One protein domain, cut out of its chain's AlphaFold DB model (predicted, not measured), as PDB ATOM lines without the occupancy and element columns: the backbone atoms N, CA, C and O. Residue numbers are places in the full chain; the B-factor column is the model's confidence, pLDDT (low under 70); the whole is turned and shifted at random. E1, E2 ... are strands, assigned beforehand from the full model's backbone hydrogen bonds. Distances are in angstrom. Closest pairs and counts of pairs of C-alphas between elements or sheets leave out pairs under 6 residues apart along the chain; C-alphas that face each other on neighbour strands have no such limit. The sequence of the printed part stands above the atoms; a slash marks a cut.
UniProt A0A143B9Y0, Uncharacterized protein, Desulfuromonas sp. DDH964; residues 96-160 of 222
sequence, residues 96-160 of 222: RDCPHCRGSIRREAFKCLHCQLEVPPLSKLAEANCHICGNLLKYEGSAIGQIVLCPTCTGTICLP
ATOM      1  N   ARG A  96      37.089 108.235  84.379       91.25
ATOM      2  CA  ARG A  96      37.842 106.983  84.266       91.25
ATOM      3  C   ARG A  96      37.045 105.985  83.441       91.25
ATOM      4  O   ARG A  96      35.822 106.097  83.345       91.25
ATOM      5  N   ASP A  97      37.712 104.955  82.957       94.62
ATOM      6  CA  ASP A  97      37.027 103.838  82.326       94.62
ATOM      7  C   ASP A  97      36.436 102.898  83.380       94.62
ATOM      8  O   ASP A  97      37.061 102.564  84.391       94.62
ATOM      9  N   CYS A  98      35.200 102.460  83.150       94.69
ATOM     10  CA  CYS A  98      34.577 101.423  83.953       94.69
ATOM     11  C   CYS A  98      35.359 100.106  83.794       94.69
ATOM     12  O   CYS A  98      35.522  99.640  82.664       94.69
ATOM     13  N   PRO A  99      35.766  99.435  84.887       94.94
ATOM     14  CA  PRO A  99      36.533  98.192  84.802       94.94
ATOM     15  C   PRO A  99      35.744  97.033  84.166       94.94
ATOM     16  O   PRO A  99      36.345  96.072  83.701       94.94
ATOM     17  N   HIS A 100      34.409  97.121  84.120       95.75
ATOM     18  CA  HIS A 100      33.549  96.065  83.583       95.75
ATOM     19  C   HIS A 100      33.240  96.225  82.092       95.75
ATOM     20  O   HIS A 100      33.260  95.248  81.354       95.75
ATOM     21  N   CYS A 101      32.920  97.443  81.648       96.00
ATOM     22  CA  CYS A 101      32.439  97.694  80.284       96.00
ATOM     23  C   CYS A 101      33.278  98.705  79.498       96.00
ATOM     24  O   CYS A 101      32.949  98.985  78.350       96.00
ATOM     25  N   ARG A 102      34.324  99.282  80.109       95.75
ATOM     26  CA  ARG A 102      35.155 100.366  79.550       95.75
ATOM     27  C   ARG A 102      34.394 101.641  79.168       95.75
ATOM     28  O   ARG A 102      34.940 102.504  78.497       95.75
ATOM     29  N   GLY A 103      33.141 101.787  79.603       94.81
ATOM     30  CA  GLY A 103      32.403 103.038  79.464       94.81
ATOM     31  C   GLY A 103      32.992 104.122  80.366       94.81
ATOM     32  O   GLY A 103      33.358 103.836  81.507       94.81
ATOM     33  N   SER A 104      33.044 105.358  79.876       95.19
ATOM     34  CA  SER A 104      33.511 106.510  80.653       95.19
ATOM     35  C   SER A 104      32.563 106.796  81.825       95.19
ATOM     36  O   SER A 104      31.354 106.976  81.645       95.19
ATOM     37  N   ILE A 105      33.101 106.815  83.044       94.44
ATOM     38  CA  ILE A 105      32.378 107.104  84.288       94.44
ATOM     39  C   ILE A 105      33.087 108.212  85.064       94.44
ATOM     40  O   ILE A 105      34.310 108.331  85.029       94.44
ATOM     41  N   ARG A 106      32.331 109.013  85.823       92.12
ATOM     42  CA  ARG A 106      32.925 109.991  86.749       92.12
ATOM     43  C   ARG A 106      33.727 109.267  87.839       92.12
ATOM     44  O   ARG A 106      33.289 108.219  88.317       92.12
ATOM     45  N   ARG A 107      34.863 109.830  88.273       89.62
ATOM     46  CA  ARG A 107      35.720 109.253  89.341       89.62
ATOM     47  C   ARG A 107      34.956 108.899  90.619       89.62
ATOM     48  O   ARG A 107      35.195 107.844  91.202       89.62
ATOM     49  N   GLU A 108      34.034 109.769  91.021       89.12
ATOM     50  CA  GLU A 108      33.252 109.643  92.260       89.12
ATOM     51  C   GLU A 108      31.972 108.804  92.090       89.12
ATOM     52  O   GLU A 108      31.199 108.648  93.033       89.12
ATOM     53  N   ALA A 109      31.705 108.267  90.894       88.62
ATOM     54  CA  ALA A 109      30.510 107.469  90.660       88.62
ATOM     55  C   ALA A 109      30.631 106.084  91.313       88.62
ATOM     56  O   ALA A 109      31.557 105.326  91.020       88.62
ATOM     57  N   PHE A 110      29.633 105.743  92.131       92.88
ATOM     58  CA  PHE A 110      29.478 104.422  92.751       92.88
ATOM     59  C   PHE A 110      28.859 103.384  91.809       92.88
ATOM     60  O   PHE A 110      28.941 102.191  92.077       92.88
ATOM     61  N   LYS A 111      28.217 103.815  90.714       95.56
ATOM     62  CA  LYS A 111      27.571 102.942  89.724       95.56
ATOM     63  C   LYS A 111      27.902 103.395  88.311       95.56
ATOM     64  O   LYS A 111      27.880 104.590  88.012       95.56
ATOM     65  N   CYS A 112      28.187 102.440  87.432       95.56
ATOM     66  CA  CYS A 112      28.380 102.725  86.017       95.56
ATOM     67  C   CYS A 112      27.025 102.921  85.325       95.56
ATOM     68  O   CYS A 112      26.173 102.043  85.381       95.56
ATOM     69  N   LEU A 113      26.838 104.029  84.605       95.00
ATOM     70  CA  LEU A 113      25.587 104.284  83.873       95.00
ATOM     71  C   LEU A 113      25.380 103.345  82.672       95.00
ATOM     72  O   LEU A 113      24.254 103.197  82.214       95.00
ATOM     73  N   HIS A 114      26.446 102.720  82.160       95.44
ATOM     74  CA  HIS A 114      26.362 101.816  81.007       95.44
ATOM     75  C   HIS A 114      26.005 100.380  81.405       95.44
ATOM     76  O   HIS A 114      25.112  99.792  80.809       95.44
ATOM     77  N   CYS A 115      26.688  99.800  82.400       96.31
ATOM     78  CA  CYS A 115      26.454  98.407  82.811       96.31
ATOM     79  C   CYS A 115      25.684  98.257  84.130       96.31
ATOM     80  O   CYS A 115      25.411  97.133  84.535       96.31
ATOM     81  N   GLN A 116      25.358  99.360  84.812       96.94
ATOM     82  CA  GLN A 116      24.647  99.408  86.100       96.94
ATOM     83  C   GLN A 116      25.338  98.696  87.279       96.94
ATOM     84  O   GLN A 116      24.804  98.697  88.388       96.94
ATOM     85  N   LEU A 117      26.538  98.144  87.078       97.12
ATOM     86  CA  LEU A 117      27.335  97.528  88.135       97.12
ATOM     87  C   LEU A 117      27.934  98.582  89.071       97.12
ATOM     88  O   LEU A 117      28.242  99.710  88.663       97.12
ATOM     89  N   GLU A 118      28.102  98.188  90.331       96.44
ATOM     90  CA  GLU A 118      28.770  98.993  91.349       96.44
ATOM     91  C   GLU A 118      30.274  99.043  91.086       96.44
ATOM     92  O   GLU A 118      30.896  98.042  90.741       96.44
ATOM     93  N   VAL A 119      30.855 100.231  91.229       95.44
ATOM     94  CA  VAL A 119      32.268 100.488  90.953       95.44
ATOM     95  C   VAL A 119      32.879 101.141  92.191       95.44
ATOM     96  O   VAL A 119      32.304 102.110  92.694       95.44
ATOM     97  N   PRO A 120      34.032 100.668  92.697       90.12
ATOM     98  CA  PRO A 120      34.654 101.254  93.881       90.12
ATOM     99  C   PRO A 120      34.993 102.729  93.616       90.12
ATOM    100  O   PRO A 120      35.684 103.009  92.627       90.12
ATOM    101  N   PRO A 121      34.506 103.683  94.429       86.00
ATOM    102  CA  PRO A 121      34.769 105.104  94.218       86.00
ATOM    103  C   PRO A 121      36.271 105.379  94.341       86.00
ATOM    104  O   PRO A 121      36.949 104.798  95.188       86.00
ATOM    105  N   LEU A 122      36.803 106.262  93.496       87.19
ATOM    106  CA  LEU A 122      38.159 106.776  93.698       87.19
ATOM    107  C   LEU A 122      38.148 107.883  94.749       87.19
ATOM    108  O   LEU A 122      37.150 108.582  94.920       87.19
ATOM    109  N   SER A 123      39.280 108.057  95.431       84.75
ATOM    110  CA  SER A 123      39.487 109.179  96.343       84.75
ATOM    111  C   SER A 123      39.256 110.507  95.623       84.75
ATOM    112  O   SER A 123      39.637 110.659  94.453       84.75
ATOM    113  N   LYS A 124      38.677 111.473  96.344       87.44
ATOM    114  CA  LYS A 124      38.553 112.853  95.873       87.44
ATOM    115  C   LYS A 124      39.923 113.396  95.485       87.44
ATOM    116  O   LYS A 124      40.941 113.044  96.085       87.44
ATOM    117  N   LEU A 125      39.930 114.231  94.458       88.94
ATOM    118  CA  LEU A 125      41.133 114.934  94.046       88.94
ATOM    119  C   LEU A 125      41.414 116.042  95.057       88.94
ATOM    120  O   LEU A 125      40.517 116.802  95.412       88.94
ATOM    121  N   ALA A 126      42.654 116.113  95.520       89.19
ATOM    122  CA  ALA A 126      43.126 117.233  96.304       89.19
ATOM    123  C   ALA A 126      43.386 118.425  95.377       89.19
ATOM    124  O   ALA A 126      43.751 118.254  94.210       89.19
ATOM    125  N   GLU A 127      43.210 119.633  95.903       91.50
ATOM    126  CA  GLU A 127      43.410 120.874  95.161       91.50
ATOM    127  C   GLU A 127      44.529 121.703  95.802       91.50
ATOM    128  O   GLU A 127      44.627 121.814  97.025       91.50
ATOM    129  N   ALA A 128      45.408 122.276  94.981       90.69
ATOM    130  CA  ALA A 128      46.447 123.199  95.428       90.69
ATOM    131  C   ALA A 128      46.773 124.210  94.331       90.69
ATOM    132  O   ALA A 128      46.759 123.885  93.150       90.69
ATOM    133  N   ASN A 129      47.129 125.430  94.717       93.38
ATOM    134  CA  ASN A 129      47.574 126.436  93.757       93.38
ATOM    135  C   ASN A 129      49.067 126.268  93.461       93.38
ATOM    136  O   ASN A 129      49.881 126.123  94.378       93.38
ATOM    137  N   CYS A 130      49.445 126.343  92.186       93.69
ATOM    138  CA  CYS A 130      50.838 126.437  91.776       93.69
ATOM    139  C   CYS A 130      51.473 127.678  92.419       93.69
ATOM    140  O   CYS A 130      51.026 128.800  92.192       93.69
ATOM    141  N   HIS A 131      52.551 127.505  93.183       91.19
ATOM    142  CA  HIS A 131      53.221 128.628  93.846       91.19
ATOM    143  C   HIS A 131      53.953 129.577  92.872       91.19
ATOM    144  O   HIS A 131      54.388 130.649  93.288       91.19
ATOM    145  N   ILE A 132      54.094 129.181  91.599       93.12
ATOM    146  CA  ILE A 132      54.768 129.952  90.545       93.12
ATOM    147  C   ILE A 132      53.752 130.785  89.754       93.12
ATOM    148  O   ILE A 132      53.891 132.001  89.682       93.12
ATOM    149  N   CYS A 133      52.728 130.150  89.169       95.56
ATOM    150  CA  CYS A 133      51.752 130.833  88.308       95.56
ATOM    151  C   CYS A 133      50.379 131.074  88.956       95.56
ATOM    152  O   CYS A 133      49.562 131.786  88.384       95.56
ATOM    153  N   GLY A 134      50.103 130.493  90.125       93.31
ATOM    154  CA  GLY A 134      48.824 130.635  90.826       93.31
ATOM    155  C   GLY A 134      47.689 129.742  90.318       93.31
ATOM    156  O   GLY A 134      46.632 129.738  90.940       93.31
ATOM    157  N   ASN A 135      47.883 128.967  89.242       94.62
ATOM    158  CA  ASN A 135      46.831 128.088  88.728       94.62
ATOM    159  C   ASN A 135      46.460 126.982  89.715       94.62
ATOM    160  O   ASN A 135      47.333 126.384  90.344       94.62
ATOM    161  N   LEU A 136      45.160 126.693  89.791       92.06
ATOM    162  CA  LEU A 136      44.614 125.595  90.576       92.06
ATOM    163  C   LEU A 136      44.985 124.261  89.923       92.06
ATOM    164  O   LEU A 136      44.712 124.030  88.746       92.06
ATOM    165  N   LEU A 137      45.600 123.382  90.701       92.50
ATOM    166  CA  LEU A 137      46.007 122.046  90.300       92.50
ATOM    167  C   LEU A 137      45.212 121.029  91.096       92.50
ATOM    168  O   LEU A 137      45.149 121.104  92.323       92.50
ATOM    169  N   LYS A 138      44.641 120.067  90.379       91.50
ATOM    170  CA  LYS A 138      43.986 118.893  90.949       91.50
ATOM    171  C   LYS A 138      44.981 117.734  90.919       91.50
ATOM    172  O   LYS A 138      45.667 117.564  89.915       91.50
ATOM    173  N   TYR A 139      45.089 116.964  91.995       90.12
ATOM    174  CA  TYR A 139      46.017 115.833  92.101       90.12
ATOM    175  C   TYR A 139      45.451 114.721  92.988       90.12
ATOM    176  O   TYR A 139      44.537 114.928  93.784       90.12
ATOM    177  N   GLU A 140      45.975 113.510  92.827       89.88
ATOM    178  CA  GLU A 140      45.609 112.373  93.670       89.88
ATOM    179  C   GLU A 140      46.326 112.442  95.021       89.88
ATOM    180  O   GLU A 140      47.455 112.920  95.107       89.88
ATOM    181  N   GLY A 141      45.714 111.903  96.081       86.75
ATOM    182  CA  GLY A 141      46.357 111.837  97.399       86.75
ATOM    183  C   GLY A 141      47.690 111.069  97.398       86.75
ATOM    184  O   GLY A 141      48.564 111.334  98.212       86.75
ATOM    185  N   SER A 142      47.906 110.165  96.444       88.19
ATOM    186  CA  SER A 142      49.185 109.470  96.248       88.19
ATOM    187  C   SER A 142      50.335 110.398  95.825       88.19
ATOM    188  O   SER A 142      51.495 110.073  96.073       88.19
ATOM    189  N   ALA A 143      50.033 111.550  95.218       89.00
ATOM    190  CA  ALA A 143      51.022 112.511  94.726       89.00
ATOM    191  C   ALA A 143      51.469 113.530  95.794       89.00
ATOM    192  O   ALA A 143      52.323 114.378  95.532       89.00
ATOM    193  N   ILE A 144      50.912 113.470  97.007       90.56
ATOM    194  CA  ILE A 144      51.286 114.365  98.109       90.56
ATOM    195  C   ILE A 144      52.788 114.243  98.401       90.56
ATOM    196  O   ILE A 144      53.309 113.148  98.596       90.56
ATOM    197  N   GLY A 145      53.485 115.382  98.467       88.88
ATOM    198  CA  GLY A 145      54.925 115.440  98.728       88.88
ATOM    199  C   GLY A 145      55.816 115.098  97.529       88.88
ATOM    200  O   GLY A 145      57.036 115.203  97.646       88.88
ATOM    201  N   GLN A 146      55.245 114.725  96.378       91.31
ATOM    202  CA  GLN A 146      56.010 114.529  95.149       91.31
ATOM    203  C   GLN A 146      56.324 115.867  94.465       91.31
ATOM    204  O   GLN A 146      55.588 116.853  94.595       91.31
ATOM    205  N   ILE A 147      57.430 115.880  93.716       90.62
ATOM    206  CA  ILE A 147      57.800 116.982  92.826       90.62
ATOM    207  C   ILE A 147      57.169 116.707  91.463       90.62
ATOM    208  O   ILE A 147      57.427 115.673  90.855       90.62
ATOM    209  N   VAL A 148      56.354 117.641  90.991       93.50
ATOM    210  CA  VAL A 148      55.594 117.532  89.738       93.50
ATOM    211  C   VAL A 148      55.785 118.791  88.899       93.50
ATOM    212  O   VAL A 148      56.113 119.856  89.430       93.50
ATOM    213  N   LEU A 149      55.575 118.691  87.586       93.62
ATOM    214  CA  LEU A 149      55.578 119.856  86.698       93.62
ATOM    215  C   LEU A 149      54.173 120.448  86.614       93.62
ATOM    216  O   LEU A 149      53.192 119.737  86.392       93.62
ATOM    217  N   CYS A 150      54.068 121.766  86.773       92.94
ATOM    218  CA  CYS A 150      52.814 122.459  86.530       92.94
ATOM    219  C   CYS A 150      52.459 122.379  85.031       92.94
ATOM    220  O   CYS A 150      53.260 122.833  84.215       92.94
ATOM    221  N   PRO A 151      51.259 121.907  84.644       90.25
ATOM    222  CA  PRO A 151      50.865 121.790  83.238       90.25
ATOM    223  C   PRO A 151      50.765 123.144  82.523       90.25
ATOM    224  O   PRO A 151      50.828 123.208  81.302       90.25
ATOM    225  N   THR A 152      50.614 124.247  83.265       93.44
ATOM    226  CA  THR A 152      50.495 125.588  82.674       93.44
ATOM    227  C   THR A 152      51.842 126.274  82.488       93.44
ATOM    228  O   THR A 152      52.107 126.817  81.424       93.44
ATOM    229  N   CYS A 153      52.681 126.315  83.527       93.94
ATOM    230  CA  CYS A 153      53.933 127.077  83.489       93.94
ATOM    231  C   CYS A 153      55.181 126.202  83.398       93.94
ATOM    232  O   CYS A 153      56.284 126.740  83.396       93.94
ATOM    233  N   THR A 154      55.035 124.872  83.371       94.56
ATOM    234  CA  THR A 154      56.123 123.872  83.386       94.56
ATOM    235  C   THR A 154      57.074 123.961  84.581       94.56
ATOM    236  O   THR A 154      58.051 123.228  84.661       94.56
ATOM    237  N   GLY A 155      56.788 124.832  85.550       92.38
ATOM    238  CA  GLY A 155      57.600 124.977  86.746       92.38
ATOM    239  C   GLY A 155      57.440 123.780  87.678       92.38
ATOM    240  O   GLY A 155      56.335 123.262  87.861       92.38
ATOM    241  N   THR A 156      58.547 123.365  88.288       93.69
ATOM    242  CA  THR A 156      58.572 122.311  89.304       93.69
ATOM    243  C   THR A 156      57.904 122.793  90.583       93.69
ATOM    244  O   THR A 156      58.286 123.822  91.144       93.69
ATOM    245  N   ILE A 157      56.934 122.034  91.077       93.38
ATOM    246  CA  ILE A 157      56.242 122.316  92.330       93.38
ATOM    247  C   ILE A 157      56.281 121.104  93.254       93.38
ATOM    248  O   ILE A 157      56.266 119.966  92.796       93.38
ATOM    249  N   CYS A 158      56.296 121.359  94.559       92.19
ATOM    250  CA  CYS A 158      56.079 120.334  95.573       92.19
ATOM    251  C   CYS A 158      54.620 120.406  96.026       92.19
ATOM    252  O   CYS A 158      54.153 121.480  96.426       92.19
ATOM    253  N   LEU A 159      53.894 119.293  95.918       91.06
ATOM    254  CA  LEU A 159      52.485 119.239  96.295       91.06
ATOM    255  C   LEU A 159      52.341 119.243  97.824       91.06
ATOM    256  O   LEU A 159      52.875 118.347  98.486       91.06
ATOM    257  N   PRO A 160      51.636 120.231  98.410       82.38
ATOM    258  CA  PRO A 160      51.415 120.262  99.848       82.38
ATOM    259  C   PRO A 160      50.488 119.112 100.275       82.38
ATOM    260  O   PRO A 160      49.687 118.635  99.473       82.38
TER     261      PRO A 160
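This is residues 96 to 160 of the 222 residues of an uncharacterized protein of Desulfuromonas sp. DDH964 (UniProt A0A143B9Y0). This rod of little regular structure has loops with E1 at one end and antiparallel hairpins E2-E3 and E4-E5 at the other. Only 17 of 65 printed residues are in its five named strands, E1 to E5: all strand. It is loose, radius of gyration of the C-alphas 15.2 A, spanning 43 by 19 by 14 A.

Find E1, residues 104 to 106, from C-alpha 104 at (33.511, 106.510, 80.653). E2, 126 to 129, 10.5 A long, E3, 136 to 139, and E4, 147 to 149, precede E5, 156 to 158, ending at (56.079, 120.334, 95.573).

E1 pairs with no named strand; residues 96 to 97 pair with it. Between E2 and E3, N 126 and O 139 are within hydrogen-bond range, 2.8 A; between E4 and E5, N 148 and O 157, 2.9 A. E3 and E4 are apart.

The farthest C-alphas, Gln 116 and Ile 132, are 43.1 A apart. E1 to E2 is a long link; no printed residue is under pLDDT 70.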